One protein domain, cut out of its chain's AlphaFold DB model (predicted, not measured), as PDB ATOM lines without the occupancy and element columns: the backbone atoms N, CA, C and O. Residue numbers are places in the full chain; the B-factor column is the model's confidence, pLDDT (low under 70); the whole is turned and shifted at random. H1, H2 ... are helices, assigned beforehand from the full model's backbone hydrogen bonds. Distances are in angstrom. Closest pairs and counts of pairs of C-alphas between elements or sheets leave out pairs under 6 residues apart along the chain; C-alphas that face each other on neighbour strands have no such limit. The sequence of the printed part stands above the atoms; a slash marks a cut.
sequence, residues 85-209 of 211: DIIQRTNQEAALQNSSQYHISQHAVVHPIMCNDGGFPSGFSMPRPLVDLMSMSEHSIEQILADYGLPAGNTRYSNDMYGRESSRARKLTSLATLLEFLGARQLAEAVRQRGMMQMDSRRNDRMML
ATOM      1  N   ASP A  85     155.060 175.296 187.993       81.94
ATOM      2  CA  ASP A  85     154.422 176.574 188.323       81.94
ATOM      3  C   ASP A  85     155.414 177.639 188.821       81.94
ATOM      4  O   ASP A  85     155.228 178.829 188.562       81.94
ATOM      5  N   ILE A  86     156.476 177.236 189.533       83.94
ATOM      6  CA  ILE A  86     157.509 178.161 190.019       83.94
ATOM      7  C   ILE A  86     158.361 178.634 188.844       83.94
ATOM      8  O   ILE A  86     158.545 179.836 188.687       83.94
ATOM      9  N   ILE A  87     158.803 177.705 187.988       86.12
ATOM     10  CA  ILE A  87     159.557 178.023 186.766       86.12
ATOM     11  C   ILE A  87     158.743 178.987 185.902       86.12
ATOM     12  O   ILE A  87     159.247 180.023 185.480       86.12
ATOM     13  N   GLN A  88     157.459 178.688 185.686       87.69
ATOM     14  CA  GLN A  88     156.584 179.533 184.882       87.69
ATOM     15  C   GLN A  88     156.430 180.932 185.484       87.69
ATOM     16  O   GLN A  88     156.543 181.913 184.752       87.69
ATOM     17  N   ARG A  89     156.203 181.042 186.800       86.75
ATOM     18  CA  ARG A  89     156.063 182.340 187.473       86.75
ATOM     19  C   ARG A  89     157.355 183.151 187.412       86.75
ATOM     20  O   ARG A  89     157.311 184.306 187.004       86.75
ATOM     21  N   THR A  90     158.494 182.553 187.757       87.38
ATOM     22  CA  THR A  90     159.799 183.227 187.712       87.38
ATOM     23  C   THR A  90     160.151 183.667 186.293       87.38
ATOM     24  O   THR A  90     160.549 184.811 186.083       87.38
ATOM     25  N   ASN A  91     159.923 182.810 185.294       91.44
ATOM     26  CA  ASN A  91     160.166 183.155 183.893       91.44
ATOM     27  C   ASN A  91     159.228 184.263 183.412       91.44
ATOM     28  O   ASN A  91     159.653 185.138 182.659       91.44
ATOM     29  N   GLN A  92     157.970 184.256 183.856       89.69
ATOM     30  CA  GLN A  92     157.010 185.309 183.540       89.69
ATOM     31  C   GLN A  92     157.433 186.653 184.143       89.69
ATOM     32  O   GLN A  92     157.391 187.668 183.451       89.69
ATOM     33  N   GLU A  93     157.874 186.673 185.401       89.31
ATOM     34  CA  GLU A  93     158.365 187.886 186.059       89.31
ATOM     35  C   GLU A  93     159.623 188.434 185.373       89.31
ATOM     36  O   GLU A  93     159.673 189.616 185.032       89.31
ATOM     37  N   ALA A  94     160.599 187.574 185.071       90.69
ATOM     38  CA  ALA A  94     161.802 187.965 184.340       90.69
ATOM     39  C   ALA A  94     161.480 188.495 182.930       90.69
ATOM     40  O   ALA A  94     162.011 189.529 182.521       90.69
ATOM     41  N   ALA A  95     160.559 187.851 182.204       90.81
ATOM     42  CA  ALA A  95     160.118 188.311 180.889       90.81
ATOM     43  C   ALA A  95     159.423 189.682 180.955       90.81
ATOM     44  O   ALA A  95     159.647 190.524 180.082       90.81
ATOM     45  N   LEU A  96     158.623 189.944 181.996       89.75
ATOM     46  CA  LEU A  96     158.011 191.256 182.218       89.75
ATOM     47  C   LEU A  96     159.077 192.336 182.439       89.75
ATOM     48  O   LEU A  96     159.031 193.369 181.767       89.75
ATOM     49  N   GLN A  97     160.066 192.074 183.298       90.19
ATOM     50  CA  GLN A  97     161.177 193.003 183.536       90.19
ATOM     51  C   GLN A  97     161.955 193.287 182.247       90.19
ATOM     52  O   GLN A  97     162.162 194.447 181.884       90.19
ATOM     53  N   ASN A  98     162.288 192.243 181.490       91.38
ATOM     54  CA  ASN A  98     162.990 192.355 180.213       91.38
ATOM     55  C   ASN A  98     162.184 193.124 179.153       91.38
ATOM     56  O   ASN A  98     162.751 193.897 178.379       91.38
ATOM     57  N   SER A  99     160.858 192.957 179.127       88.12
ATOM     58  CA  SER A  99     159.979 193.642 178.170       88.12
ATOM     59  C   SER A  99     159.830 195.143 178.438       88.12
ATOM     60  O   SER A  99     159.583 195.912 177.511       88.12
ATOM     61  N   SER A 100     160.026 195.574 179.689       85.81
ATOM     62  CA  SER A 100     159.911 196.981 180.098       85.81
ATOM     63  C   SER A 100     161.062 197.868 179.592       85.81
ATOM     64  O   SER A 100     161.037 199.089 179.747       85.81
ATOM     65  N   GLN A 101     162.079 197.272 178.964       82.56
ATOM     66  CA  GLN A 101     163.281 197.963 178.513       82.56
ATOM     67  C   GLN A 101     163.111 198.489 177.092       82.56
ATOM     68  O   GLN A 101     163.358 197.793 176.110       82.56
ATOM     69  N   TYR A 102     162.702 199.750 176.979       73.25
ATOM     70  CA  TYR A 102     162.397 200.382 175.689       73.25
ATOM     71  C   TYR A 102     163.622 200.909 174.930       73.25
ATOM     72  O   TYR A 102     163.542 201.157 173.727       73.25
ATOM     73  N   HIS A 103     164.762 201.096 175.602       72.12
ATOM     74  CA  HIS A 103     165.936 201.741 175.015       72.12
ATOM     75  C   HIS A 103     167.224 200.987 175.356       72.12
ATOM     76  O   HIS A 103     167.375 200.498 176.476       72.12
ATOM     77  N   ILE A 104     168.183 200.951 174.414       70.31
ATOM     78  CA  ILE A 104     169.571 200.548 174.699       70.31
ATOM     79  C   ILE A 104     170.176 201.610 175.622       70.31
ATOM     80  O   ILE A 104     170.835 202.551 175.182       70.31
ATOM     81  N   SER A 105     169.933 201.466 176.917       76.50
ATOM     82  CA  SER A 105     170.684 202.153 177.954       76.50
ATOM     83  C   SER A 105     171.884 201.293 178.333       76.50
ATOM     84  O   SER A 105     171.793 200.066 178.375       76.50
ATOM     85  N   GLN A 106     173.011 201.926 178.661       74.12
ATOM     86  CA  GLN A 106     174.169 201.226 179.236       74.12
ATOM     87  C   GLN A 106     173.821 200.537 180.567       74.12
ATOM     88  O   GLN A 106     174.495 199.592 180.967       74.12
ATOM     89  N   HIS A 107     172.740 200.989 181.205       78.69
ATOM     90  CA  HIS A 107     172.209 200.473 182.461       78.69
ATOM     91  C   HIS A 107     171.019 199.522 182.275       78.69
ATOM     92  O   HIS A 107     170.393 199.159 183.262       78.69
ATOM     93  N   ALA A 108     170.662 199.132 181.044       86.06
ATOM     94  CA  ALA A 108     169.605 198.140 180.837       86.06
ATOM     95  C   ALA A 108     170.055 196.793 181.424       86.06
ATOM     96  O   ALA A 108     171.117 196.302 181.046       86.06
ATOM     97  N   VAL A 109     169.288 196.218 182.353       91.50
ATOM     98  CA  VAL A 109     169.638 194.975 183.065       91.50
ATOM     99  C   VAL A 109     168.797 193.821 182.546       91.50
ATOM    100  O   VAL A 109     167.591 193.789 182.744       91.50
ATOM    101  N   VAL A 110     169.416 192.849 181.896       92.00
ATOM    102  CA  VAL A 110     168.709 191.678 181.387       92.00
ATOM    103  C   VAL A 110     168.647 190.620 182.484       92.00
ATOM    104  O   VAL A 110     169.679 190.190 183.007       92.00
ATOM    105  N   HIS A 111     167.432 190.200 182.814       93.06
ATOM    106  CA  HIS A 111     167.155 189.159 183.793       93.06
ATOM    107  C   HIS A 111     167.172 187.780 183.119       93.06
ATOM    108  O   HIS A 111     166.550 187.615 182.062       93.06
ATOM    109  N   PRO A 112     167.879 186.788 183.690       92.56
ATOM    110  CA  PRO A 112     167.860 185.428 183.176       92.56
ATOM    111  C   PRO A 112     166.520 184.754 183.459       92.56
ATOM    112  O   PRO A 112     165.837 185.085 184.429       92.56
ATOM    113  N   ILE A 113     166.173 183.779 182.623       92.69
ATOM    114  CA  ILE A 113     165.035 182.894 182.859       92.69
ATOM    115  C   ILE A 113     165.555 181.499 183.205       92.69
ATOM    116  O   ILE A 113     166.669 181.132 182.836       92.69
ATOM    117  N   MET A 114     164.768 180.725 183.938       89.94
ATOM    118  CA  MET A 114     165.087 179.338 184.245       89.94
ATOM    119  C   MET A 114     164.914 178.466 183.000       89.94
ATOM    120  O   MET A 114     163.947 178.608 182.241       89.94
ATOM    121  N   CYS A 115     165.849 177.544 182.817       88.88
ATOM    122  CA  CYS A 115     165.782 176.464 181.851       88.88
ATOM    123  C   CYS A 115     164.704 175.435 182.253       88.88
ATOM    124  O   CYS A 115     164.154 175.455 183.357       88.88
ATOM    125  N   ASN A 116     164.388 174.509 181.343       84.12
ATOM    126  CA  ASN A 116     163.359 173.479 181.568       84.12
ATOM    127  C   ASN A 116     163.705 172.501 182.705       84.12
ATOM    128  O   ASN A 116     162.824 171.819 183.221       84.12
ATOM    129  N   ASP A 117     164.980 172.416 183.074       83.31
ATOM    130  CA  ASP A 117     165.497 171.655 184.213       83.31
ATOM    131  C   ASP A 117     165.347 172.404 185.554       83.31
ATOM    132  O   ASP A 117     165.711 171.868 186.601       83.31
ATOM    133  N   GLY A 118     164.811 173.631 185.535       82.81
ATOM    134  CA  GLY A 118     164.672 174.509 186.698       82.81
ATOM    135  C   GLY A 118     165.970 175.205 187.115       82.81
ATOM    136  O   GLY A 118     165.973 175.930 188.109       82.81
ATOM    137  N   GLY A 119     167.064 174.992 186.379       86.38
ATOM    138  CA  GLY A 119     168.342 175.664 186.586       86.38
ATOM    139  C   GLY A 119     168.442 176.974 185.810       86.38
ATOM    140  O   GLY A 119     167.645 177.259 184.921       86.38
ATOM    141  N   PHE A 120     169.452 177.779 186.127       89.81
ATOM    142  CA  PHE A 120     169.857 178.905 185.283       89.81
ATOM    143  C   PHE A 120     171.053 178.506 184.407       89.81
ATOM    144  O   PHE A 120     171.870 177.691 184.846       89.81
ATOM    145  N   PRO A 121     171.213 179.098 183.211       89.81
ATOM    146  CA  PRO A 121     172.332 178.791 182.325       89.81
ATOM    147  C   PRO A 121     173.687 179.163 182.940       89.81
ATOM    148  O   PRO A 121     173.837 180.131 183.701       89.81
ATOM    149  N   SER A 122     174.712 178.413 182.547       83.62
ATOM    150  CA  SER A 122     176.087 178.622 182.974       83.62
ATOM    151  C   SER A 122     176.600 179.992 182.506       83.62
ATOM    152  O   SER A 122     176.517 180.373 181.342       83.62
ATOM    153  N   GLY A 123     177.088 180.800 183.451       83.25
ATOM    154  CA  GLY A 123     177.563 182.164 183.183       83.25
ATOM    155  C   GLY A 123     176.476 183.247 183.145       83.25
ATOM    156  O   GLY A 123     176.815 184.434 183.204       83.25
ATOM    157  N   PHE A 124     175.189 182.885 183.152       89.00
ATOM    158  CA  PHE A 124     174.072 183.834 183.145       89.00
ATOM    159  C   PHE A 124     172.989 183.462 184.167       89.00
ATOM    160  O   PHE A 124     171.819 183.299 183.850       89.00
ATOM    161  N   SER A 125     173.404 183.348 185.428       88.31
ATOM    162  CA  SER A 125     172.508 183.027 186.543       88.31
ATOM    163  C   SER A 125     171.991 184.223 187.330       88.31
ATOM    164  O   SER A 125     171.114 184.072 188.169       88.31
ATOM    165  N   MET A 126     172.577 185.397 187.120       89.06
ATOM    166  CA  MET A 126     172.174 186.630 187.787       89.06
ATOM    167  C   MET A 126     171.830 187.680 186.735       89.06
ATOM    168  O   MET A 126     172.361 187.602 185.620       89.06
ATOM    169  N   PRO A 127     170.984 188.667 187.075       90.94
ATOM    170  CA  PRO A 127     170.725 189.799 186.200       90.94
ATOM    171  C   PRO A 127     172.037 190.474 185.791       90.94
ATOM    172  O   PRO A 127     172.889 190.760 186.635       90.94
ATOM    173  N   ARG A 128     172.217 190.709 184.488       91.81
ATOM    174  CA  ARG A 128     173.435 191.331 183.945       91.81
ATOM    175  C   ARG A 128     173.102 192.565 183.127       91.81
ATOM    176  O   ARG A 128     172.129 192.553 182.376       91.81
ATOM    177  N   PRO A 129     173.927 193.619 183.192       91.44
ATOM    178  CA  PRO A 129     173.725 194.769 182.339       91.44
ATOM    179  C   PRO A 129     174.019 194.408 180.877       91.44
ATOM    180  O   PRO A 129     174.918 193.624 180.568       91.44
ATOM    181  N   LEU A 130     173.288 195.028 179.955       89.31
ATOM    182  CA  LEU A 130     173.405 194.799 178.519       89.31
ATOM    183  C   LEU A 130     174.832 195.052 178.029       89.31
ATOM    184  O   LEU A 130     175.325 194.319 177.178       89.31
ATOM    185  N   VAL A 131     175.524 196.053 178.583       90.25
ATOM    186  CA  VAL A 131     176.925 196.339 178.242       90.25
ATOM    187  C   VAL A 131     177.852 195.154 178.536       90.25
ATOM    188  O   VAL A 131     178.746 194.880 177.736       90.25
ATOM    189  N   ASP A 132     177.601 194.415 179.620       91.00
ATOM    190  CA  ASP A 132     178.384 193.238 179.993       91.00
ATOM    191  C   ASP A 132     178.116 192.098 179.005       91.00
ATOM    192  O   ASP A 132     179.052 191.600 178.378       91.00
ATOM    193  N   LEU A 133     176.840 191.807 178.717       89.38
ATOM    194  CA  LEU A 133     176.434 190.831 177.691       89.38
ATOM    195  C   LEU A 133     177.016 191.160 176.305       89.38
ATOM    196  O   LEU A 133     177.469 190.277 175.577       89.38
ATOM    197  N   MET A 134     177.063 192.442 175.936       88.44
ATOM    198  CA  MET A 134     177.686 192.887 174.688       88.44
ATOM    199  C   MET A 134     179.208 192.711 174.684       88.44
ATOM    200  O   MET A 134     179.801 192.584 173.607       88.44
ATOM    201  N   SER A 135     179.852 192.705 175.849       90.00
ATOM    202  CA  SER A 135     181.299 192.530 175.994       90.00
ATOM    203  C   SER A 135     181.731 191.056 176.026       90.00
ATOM    204  O   SER A 135     182.846 190.754 175.601       90.00
ATOM    205  N   MET A 136     180.832 190.138 176.400       89.75
ATOM    206  CA  MET A 136     181.086 188.691 176.482       89.75
ATOM    207  C   MET A 136     181.646 188.082 175.191       89.75
ATOM    208  O   MET A 136     181.371 188.549 174.085       89.75
ATOM    209  N   SER A 137     182.432 187.012 175.310       90.88
ATOM    210  CA  SER A 137     182.943 186.295 174.137       90.88
ATOM    211  C   SER A 137     181.804 185.632 173.348       90.88
ATOM    212  O   SER A 137     180.759 185.312 173.912       90.88
ATOM    213  N   GLU A 138     182.001 185.423 172.042       89.06
ATOM    214  CA  GLU A 138     181.045 184.690 171.194       89.06
ATOM    215  C   GLU A 138     180.755 183.303 171.783       89.06
ATOM    216  O   GLU A 138     179.598 182.965 172.002       89.06
ATOM    217  N   HIS A 139     181.803 182.583 172.195       90.31
ATOM    218  CA  HIS A 139     181.692 181.265 172.815       90.31
ATOM    219  C   HIS A 139     180.837 181.258 174.093       90.31
ATOM    220  O   HIS A 139     180.027 180.360 174.294       90.31
ATOM    221  N   SER A 140     180.968 182.278 174.947       91.81
ATOM    222  CA  SER A 140     180.162 182.380 176.171       91.81
ATOM    223  C   SER A 140     178.676 182.592 175.869       91.81
ATOM    224  O   SER A 140     177.825 182.064 176.576       91.81
ATOM    225  N   ILE A 141     178.355 183.355 174.821       91.31
ATOM    226  CA  ILE A 141     176.969 183.568 174.381       91.31
ATOM    227  C   ILE A 141     176.409 182.279 173.769       91.31
ATOM    228  O   ILE A 141     175.271 181.915 174.048       91.31
ATOM    229  N   GLU A 142     177.208 181.567 172.975       90.94
ATOM    230  CA  GLU A 142     176.829 180.272 172.401       90.94
ATOM    231  C   GLU A 142     176.574 179.214 173.477       90.94
ATOM    232  O   GLU A 142     175.620 178.452 173.358       90.94
ATOM    233  N   GLN A 143     177.374 179.196 174.545       91.69
ATOM    234  CA  GLN A 143     177.168 178.297 175.679       91.69
ATOM    235  C   GLN A 143     175.839 178.585 176.393       91.69
ATOM    236  O   GLN A 143     175.075 177.662 176.647       91.69
ATOM    237  N   ILE A 144     175.512 179.861 176.626       92.00
ATOM    238  CA  ILE A 144     174.213 180.252 177.200       92.00
ATOM    239  C   ILE A 144     173.059 179.822 176.283       92.00
ATOM    240  O   ILE A 144     172.048 179.310 176.757       92.00
ATOM    241  N   LEU A 145     173.191 180.013 174.966       91.50
ATOM    242  CA  LEU A 145     172.183 179.554 174.004       91.50
ATOM    243  C   LEU A 145     172.025 178.029 174.033       91.50
ATOM    244  O   LEU A 145     170.896 177.546 173.999       91.50
ATOM    245  N   ALA A 146     173.129 177.284 174.132       91.19
ATOM    246  CA  ALA A 146     173.116 175.829 174.225       91.19
ATOM    247  C   ALA A 146     172.413 175.340 175.500       91.19
ATOM    248  O   ALA A 146     171.600 174.420 175.415       91.19
ATOM    249  N   ASP A 147     172.645 175.996 176.640       90.50
ATOM    250  CA  ASP A 147     171.970 175.691 177.910       90.50
ATOM    251  C   ASP A 147     170.449 175.922 177.820       90.50
ATOM    252  O   ASP A 147     169.667 175.163 178.391       90.50
ATOM    253  N   TYR A 148     170.013 176.919 177.041       90.31
ATOM    254  CA  TYR A 148     168.596 177.149 176.732       90.31
ATOM    255  C   TYR A 148     168.038 176.244 175.617       90.31
ATOM    256  O   TYR A 148     166.845 176.310 175.313       90.31
ATOM    257  N   GLY A 149     168.864 175.410 174.978       87.88
ATOM    258  CA  GLY A 149     168.461 174.583 173.836       87.88
ATOM    259  C   GLY A 149     168.170 175.382 172.558       87.88
ATOM    260  O   GLY A 149     167.430 174.920 171.688       87.88
ATOM    261  N   LEU A 150     168.727 176.590 172.439       87.69
ATOM    262  CA  LEU A 150     168.553 177.481 171.295       87.69
ATOM    263  C   LEU A 150     169.664 177.273 170.254       87.69
ATOM    264  O   LEU A 150     170.821 177.041 170.608       87.69
ATOM    265  N   PRO A 151     169.357 177.398 168.951       82.44
ATOM    266  CA  PRO A 151     170.373 177.291 167.914       82.44
ATOM    267  C   PRO A 151     171.311 178.507 167.947       82.44
ATOM    268  O   PRO A 151     170.879 179.643 167.752       82.44
ATOM    269  N   ALA A 152     172.610 178.264 168.121       71.69
ATOM    270  CA  ALA A 152     173.637 179.280 167.922       71.69
ATOM    271  C   ALA A 152     173.729 179.660 166.431       71.69
ATOM    272  O   ALA A 152     173.924 178.802 165.570       71.69
ATOM    273  N   GLY A 153     173.562 180.947 166.119       61.38
ATOM    274  CA  GLY A 153     174.034 181.577 164.878       61.38
ATOM    275  C   GLY A 153     173.429 181.156 163.531       61.38
ATOM    276  O   GLY A 153     173.655 181.863 162.557       61.38
ATOM    277  N   ASN A 154     172.633 180.092 163.425       52.97
ATOM    278  CA  ASN A 154     172.040 179.665 162.150       52.97
ATOM    279  C   ASN A 154     170.586 180.128 162.032       52.97
ATOM    280  O   ASN A 154     169.633 179.342 162.007       52.97
ATOM    281  N   THR A 155     170.393 181.444 161.965       50.72
ATOM    282  CA  THR A 155     169.107 181.978 161.521       50.72
ATOM    283  C   THR A 155     168.902 181.529 160.077       50.72
ATOM    284  O   THR A 155     169.746 181.769 159.218       50.72
ATOM    285  N   ARG A 156     167.750 180.915 159.792       49.41
ATOM    286  CA  ARG A 156     167.300 180.443 158.464       49.41
ATOM    287  C   ARG A 156     167.181 181.551 157.391       49.41
ATOM    288  O   ARG A 156     166.621 181.318 156.328       49.41
ATOM    289  N   TYR A 157     167.700 182.742 157.684       45.50
ATOM    290  CA  TYR A 157     167.804 183.910 156.818       45.50
ATOM    291  C   TYR A 157     169.250 184.224 156.394       45.50
ATOM    292  O   TYR A 157     169.441 185.164 155.627       45.50
ATOM    293  N   SER A 158     170.259 183.449 156.823       44.41
ATOM    294  CA  SER A 158     171.605 183.480 156.223       44.41
ATOM    295  C   SER A 158     171.553 182.762 154.869       44.41
ATOM    296  O   SER A 158     171.977 181.623 154.699       44.41
ATOM    297  N   ASN A 159     170.895 183.417 153.915       43.69
ATOM    298  CA  ASN A 159     170.733 182.974 152.537       43.69
ATOM    299  C   ASN A 159     171.715 183.724 151.623       43.69
ATOM    300  O   ASN A 159     171.421 183.970 150.457       43.69
ATOM    301  N   ASP A 160     172.880 184.105 152.152       45.84
ATOM    302  CA  ASP A 160     173.915 184.761 151.368       45.84
ATOM    303  C   ASP A 160     174.954 183.740 150.923       45.84
ATOM    304  O   ASP A 160     175.957 183.445 151.571       45.84
ATOM    305  N   MET A 161     174.707 183.279 149.704       44.56
ATOM    306  CA  MET A 161     175.597 182.566 148.798       44.56
ATOM    307  C   MET A 161     176.972 183.260 148.582       44.56
ATOM    308  O   MET A 161     177.805 182.732 147.855       44.56
ATOM    309  N   TYR A 162     177.259 184.409 149.215       44.94
ATOM    310  CA  TYR A 162     178.512 185.160 149.065       44.94
ATOM    311  C   TYR A 162     178.874 185.982 150.314       44.94
ATOM    312  O   TYR A 162     178.900 187.211 150.276       44.94
ATOM    313  N   GLY A 163     179.207 185.353 151.440       52.00
ATOM    314  CA  GLY A 163     179.722 186.144 152.555       52.00
ATOM    315  C   GLY A 163     180.179 185.338 153.747       52.00
ATOM    316  O   GLY A 163     179.372 184.823 154.508       52.00
ATOM    317  N   ARG A 164     181.492 185.297 153.979       55.69
ATOM    318  CA  ARG A 164     182.041 184.932 155.286       55.69
ATOM    319  C   ARG A 164     181.544 185.968 156.297       55.69
ATOM    320  O   ARG A 164     182.127 187.046 156.407       55.69
ATOM    321  N   GLU A 165     180.449 185.669 156.988       63.31
ATOM    322  CA  GLU A 165     179.944 186.519 158.064       63.31
ATOM    323  C   GLU A 165     181.071 186.779 159.067       63.31
ATOM    324  O   GLU A 165     181.767 185.862 159.511       63.31
ATOM    325  N   SER A 166     181.293 188.051 159.400       71.75
ATOM    326  CA  SER A 166     182.271 188.400 160.429       71.75
ATOM    327  C   SER A 166     181.865 187.772 161.769       71.75
ATOM    328  O   SER A 166     180.677 187.771 162.092       71.75
ATOM    329  N   SER A 167     182.827 187.315 162.577       78.50
ATOM    330  CA  SER A 167     182.580 186.810 163.946       78.50
ATOM    331  C   SER A 167     181.731 187.779 164.777       78.50
ATOM    332  O   SER A 167     180.820 187.399 165.503       78.50
ATOM    333  N   ARG A 168     181.940 189.084 164.577       80.88
ATOM    334  CA  ARG A 168     181.119 190.138 165.184       80.88
ATOM    335  C   ARG A 168     179.646 190.077 164.765       80.88
ATOM    336  O   ARG A 168     178.788 190.295 165.610       80.88
ATOM    337  N   ALA A 169     179.349 189.814 163.492       80.31
ATOM    338  CA  ALA A 169     177.974 189.699 163.004       80.31
ATOM    339  C   ALA A 169     177.279 188.472 163.607       80.31
ATOM    340  O   ALA A 169     176.193 188.612 164.156       80.31
ATOM    341  N   ARG A 170     177.954 187.315 163.626       82.31
ATOM    342  CA  ARG A 170     177.455 186.082 164.263       82.31
ATOM    343  C   ARG A 170     177.177 186.259 165.749       82.31
ATOM    344  O   ARG A 170     176.109 185.876 166.228       82.31
ATOM    345  N   LYS A 171     178.089 186.927 166.459       88.19
ATOM    346  CA  LYS A 171     177.898 187.306 167.861       88.19
ATOM    347  C   LYS A 171     176.654 188.178 168.052       88.19
ATOM    348  O   LYS A 171     175.875 187.922 168.963       88.19
ATOM    349  N   LEU A 172     176.459 189.205 167.221       87.62
ATOM    350  CA  LEU A 172     175.291 190.090 167.327       87.62
ATOM    351  C   LEU A 172     173.984 189.352 167.020       87.62
ATOM    352  O   LEU A 172     173.000 189.577 167.717       87.62
ATOM    353  N   THR A 173     173.983 188.450 166.039       87.25
ATOM    354  CA  THR A 173     172.830 187.597 165.726       87.25
ATOM    355  C   THR A 173     172.493 186.673 166.893       87.25
ATOM    356  O   THR A 173     171.343 186.634 167.321       87.25
ATOM    357  N   SER A 174     173.495 186.001 167.463       90.12
ATOM    358  CA  SER A 174     173.338 185.110 168.622       90.12
ATOM    359  C   SER A 174     172.846 185.860 169.867       90.12
ATOM    360  O   SER A 174     171.986 185.390 170.609       90.12
ATOM    361  N   LEU A 175     173.341 187.082 170.074       90.75
ATOM    362  CA  LEU A 175     172.874 187.947 171.152       90.75
ATOM    363  C   LEU A 175     171.435 188.426 170.909       90.75
ATOM    364  O   LEU A 175     170.639 188.455 171.842       90.75
ATOM    365  N   ALA A 176     171.067 188.753 169.669       90.00
ATOM    366  CA  ALA A 176     169.695 189.119 169.330       90.00
ATOM    367  C   ALA A 176     168.721 187.951 169.556       90.00
ATOM    368  O   ALA A 176     167.649 188.173 170.115       90.00
ATOM    369  N   THR A 177     169.098 186.718 169.197       91.25
ATOM    370  CA  THR A 177     168.276 185.527 169.476       91.25
ATOM    371  C   THR A 177     168.114 185.278 170.972       91.25
ATOM    372  O   THR A 177     167.015 184.957 171.415       91.25
ATOM    373  N   LEU A 178     169.176 185.485 171.760       91.88
ATOM    374  CA  LEU A 178     169.111 185.370 173.217       91.88
ATOM    375  C   LEU A 178     168.140 186.400 173.811       91.88
ATOM    376  O   LEU A 178     167.258 186.044 174.584       91.88
ATOM    377  N   LEU A 179     168.271 187.672 173.428       91.44
ATOM    378  CA  LEU A 179     167.402 188.742 173.927       91.44
ATOM    379  C   LEU A 179     165.934 188.531 173.542       91.44
ATOM    380  O   LEU A 179     165.046 188.808 174.342       91.44
ATOM    381  N   GLU A 180     165.676 188.028 172.336       91.31
ATOM    382  CA  GLU A 180     164.323 187.714 171.878       91.31
ATOM    383  C   GLU A 180     163.689 186.598 172.713       91.31
ATOM    384  O   GLU A 180     162.553 186.742 173.160       91.31
ATOM    385  N   PHE A 181     164.449 185.539 173.003       91.81
ATOM    386  CA  PHE A 181     164.005 184.452 173.872       91.81
ATOM    387  C   PHE A 181     163.725 184.914 175.310       91.81
ATOM    388  O   PHE A 181     162.734 184.508 175.909       91.81
ATOM    389  N   LEU A 182     164.549 185.817 175.844       91.50
ATOM    390  CA  LEU A 182     164.378 186.384 177.186       91.50
ATOM    391  C   LEU A 182     163.216 187.395 177.289       91.50
ATOM    392  O   LEU A 182     162.950 187.910 178.374       91.50
ATOM    393  N   GLY A 183     162.534 187.716 176.184       88.69
ATOM    394  CA  GLY A 183     161.446 188.701 176.147       88.69
ATOM    395  C   GLY A 183     161.905 190.158 175.995       88.69
ATOM    396  O   GLY A 183     161.075 191.065 175.937       88.69
ATOM    397  N   ALA A 184     163.209 190.407 175.846       89.38
ATOM    398  CA  ALA A 184     163.801 191.728 175.621       89.38
ATOM    399  C   ALA A 184     163.753 192.132 174.131       89.38
ATOM    400  O   ALA A 184     164.769 192.463 173.510       89.38
ATOM    401  N   ARG A 185     162.557 192.097 173.529       87.50
ATOM    402  CA  ARG A 185     162.367 192.278 172.077       87.50
ATOM    403  C   ARG A 185     162.909 193.609 171.552       87.50
ATOM    404  O   ARG A 185     163.556 193.635 170.508       87.50
ATOM    405  N   GLN A 186     162.687 194.696 172.288       87.06
ATOM    406  CA  GLN A 186     163.151 196.030 171.891       87.06
ATOM    407  C   GLN A 186     164.683 196.107 171.842       87.06
ATOM    408  O   GLN A 186     165.263 196.664 170.908       87.06
ATOM    409  N   LEU A 187     165.359 195.477 172.807       86.25
ATOM    410  CA  LEU A 187     166.817 195.387 172.815       86.25
ATOM    411  C   LEU A 187     167.333 194.511 171.669       86.25
ATOM    412  O   LEU A 187     168.309 194.881 171.016       86.25
ATOM    413  N   ALA A 188     166.665 193.390 171.380       87.62
ATOM    414  CA  ALA A 188     167.010 192.523 170.254       87.62
ATOM    415  C   ALA A 188     166.930 193.273 168.912       87.62
ATOM    416  O   ALA A 188     167.841 193.186 168.086       87.62
ATOM    417  N   GLU A 189     165.867 194.051 168.696       86.69
ATOM    418  CA  GLU A 189     165.705 194.890 167.503       86.69
ATOM    419  C   GLU A 189     166.801 195.951 167.396       86.69
ATOM    420  O   GLU A 189     167.422 196.101 166.342       86.69
ATOM    421  N   ALA A 190     167.119 196.625 168.493       85.50
ATOM    422  CA  ALA A 190     168.136 197.661 168.492       85.50
ATOM    423  C   ALA A 190     169.565 197.096 168.276       85.50
ATOM    424  O   ALA A 190     170.395 197.716 167.603       85.50
ATOM    425  N   VAL A 191     169.852 195.877 168.749       85.12
ATOM    426  CA  VAL A 191     171.099 195.148 168.437       85.12
ATOM    427  C   VAL A 191     171.176 194.787 166.950       85.12
ATOM    428  O   VAL A 191     172.229 194.977 166.335       85.12
ATOM    429  N   ARG A 192     170.068 194.328 166.351       83.75
ATOM    430  CA  ARG A 192     169.984 194.045 164.906       83.75
ATOM    431  C   ARG A 192     170.246 195.299 164.072       83.75
ATOM    432  O   ARG A 192     171.091 195.269 163.178       83.75
ATOM    433  N   GLN A 193     169.615 196.422 164.422       81.56
ATOM    434  CA  GLN A 193     169.840 197.713 163.760       81.56
ATOM    435  C   GLN A 193     171.313 198.145 163.828       81.56
ATOM    436  O   GLN A 193     171.879 198.605 162.834       81.56
ATOM    437  N   ARG A 194     171.973 197.938 164.975       77.88
ATOM    438  CA  ARG A 194     173.405 198.231 165.136       77.88
ATOM    439  C   ARG A 194     174.294 197.354 164.249       77.88
ATOM    440  O   ARG A 194     175.327 197.829 163.780       77.88
ATOM    441  N   GLY A 195     173.916 196.095 164.028       69.75
ATOM    442  CA  GLY A 195     174.602 195.197 163.098       69.75
ATOM    443  C   GLY A 195     174.499 195.663 161.642       69.75
ATOM    444  O   GLY A 195     175.507 195.676 160.937       69.75
ATOM    445  N   MET A 196     173.313 196.113 161.221       62.16
ATOM    446  CA  MET A 196     173.036 196.537 159.841       62.16
ATOM    447  C   MET A 196     173.752 197.841 159.457       62.16
ATOM    448  O   MET A 196     174.447 197.873 158.442       62.16
ATOM    449  N   MET A 197     173.706 198.878 160.306       60.12
ATOM    450  CA  MET A 197     174.362 200.167 160.008       60.12
ATOM    451  C   MET A 197     175.880 200.041 159.772       60.12
ATOM    452  O   MET A 197     176.476 200.821 159.031       60.12
ATOM    453  N   GLN A 198     176.534 199.052 160.391       56.75
ATOM    454  CA  GLN A 198     177.976 198.837 160.231       56.75
ATOM    455  C   GLN A 198     178.336 198.069 158.952       56.75
ATOM    456  O   GLN A 198     179.462 198.198 158.465       56.75
ATOM    457  N   MET A 199     177.407 197.287 158.399       56.66
ATOM    458  CA  MET A 199     177.594 196.629 157.104       56.66
ATOM    459  C   MET A 199     177.466 197.629 155.951       56.66
ATOM    460  O   MET A 199     178.286 197.596 155.030       56.66
ATOM    461  N   ASP A 200     176.522 198.566 156.046       57.91
ATOM    462  CA  ASP A 200     176.304 199.594 155.023       57.91
ATOM    463  C   ASP A 200     177.461 200.602 154.951       57.91
ATOM    464  O   ASP A 200     177.920 200.947 153.860       57.91
ATOM    465  N   SER A 201     178.039 200.989 156.096       56.62
ATOM    466  CA  SER A 201     179.206 201.886 156.127       56.62
ATOM    467  C   SER A 201     180.432 201.298 155.410       56.62
ATOM    468  O   SER A 201     181.156 202.021 154.732       56.62
ATOM    469  N   ARG A 202     180.651 199.976 155.490       55.47
ATOM    470  CA  ARG A 202     181.784 199.303 154.821       55.47
ATOM    471  C   ARG A 202     181.599 199.146 153.311       55.47
ATOM    472  O   ARG A 202     182.590 199.006 152.596       55.47
ATOM    473  N   ARG A 203     180.356 199.138 152.818       57.62
ATOM    474  CA  ARG A 203     180.079 199.136 151.372       57.62
ATOM    475  C   ARG A 203     180.423 200.485 150.743       57.62
ATOM    476  O   ARG A 203     181.009 200.496 149.664       57.62
ATOM    477  N   ASN A 204     180.147 201.586 151.438       56.44
ATOM    478  CA  ASN A 204     180.437 202.931 150.934       56.44
ATOM    479  C   ASN A 204     181.942 203.233 150.868       56.44
ATOM    480  O   ASN A 204     182.404 203.750 149.853       56.44
ATOM    481  N   ASP A 205     182.729 202.814 151.863       56.31
ATOM    482  CA  ASP A 205     184.191 203.011 151.838       56.31
ATOM    483  C   ASP A 205     184.876 202.226 150.707       56.31
ATOM    484  O   ASP A 205     185.891 202.652 150.154       56.31
ATOM    485  N   ARG A 206     184.307 201.082 150.309       54.72
ATOM    486  CA  ARG A 206     184.871 200.242 149.244       54.72
ATOM    487  C   ARG A 206     184.596 200.784 147.838       54.72
ATOM    488  O   ARG A 206     185.348 200.459 146.924       54.72
ATOM    489  N   MET A 207     183.568 201.620 147.665       57.75
ATOM    490  CA  MET A 207     183.291 202.299 146.391       57.75
ATOM    491  C   MET A 207     184.115 203.580 146.194       57.75
ATOM    492  O   MET A 207     184.212 204.070 145.075       57.75
ATOM    493  N   MET A 208     184.753 204.096 147.249       55.91
ATOM    494  CA  MET A 208     185.597 205.299 147.191       55.91
ATOM    495  C   MET A 208     187.070 205.012 146.849       55.91
ATOM    496  O   MET A 208     187.817 205.938 146.569       55.91
ATOM    497  N   LEU A 209     187.497 203.745 146.851       56.06
ATOM    498  CA  LEU A 209     188.882 203.329 146.565       56.06
ATOM    499  C   LEU A 209     189.105 202.871 145.110       56.06
ATOM    500  O   LEU A 209     190.127 202.260 144.810       56.06
TER     501      LEU A 209
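AT A GLANCE: This is residues 85 to 209 of the 211 residues of an uncharacterized protein of Ramularia collo-cygni (UniProt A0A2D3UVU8). A helical hairpin of H4 and H5 makes the core; H3 packs on H4, H1 lies off the hairpin's turn, and residues 200 to 209 stick out at the opposite end. The 125 printed residues, all helix in class, have five named helices, H1 to H5 in order. The whole is compact, radius of gyration of the C-alphas 15.8 A, spanning 59 by 28 by 22 A.

HOW THE PARTS SIT: Start at H1, residues 85 to 99, close to but not clearly touching H5, residues 185 to 207; their closest C-alphas, Ser 99 and Arg 185, are 6.7 A apart. H2, residues 130 to 135, is close to but not clearly touching H4, residues 167 to 181: closest C-alphas Met 134 and Leu 175, 7.7 A. H3, residues 138 to 147, touches H4, closest C-alphas Glu 138 and Lys 171, 5.3 A. In the hairpin, H5 touches H4 with residues 185 to 195 alone, at a shallow tilt of 21 degrees, opposite ways; closest C-alphas Ala 176 and Ala 188, 4.4 A. O i to N i+4 pairs are within hydrogen-bond range throughout H1 to H4, and 15 of 19 in H5.

IN THESE COORDINATES: Find C-alpha 85 at (154.422, 176.574, 188.323), where H1 begins its 20.6 A; H5 runs 34.6 A to C-alpha 207 at (183.291, 202.299, 146.391).

THE WHOLE: The printed part has no cut; links H1 to H2 and H3 to H4 are long. Residues 153 to 165 and 195 to 209 have pLDDT under 70.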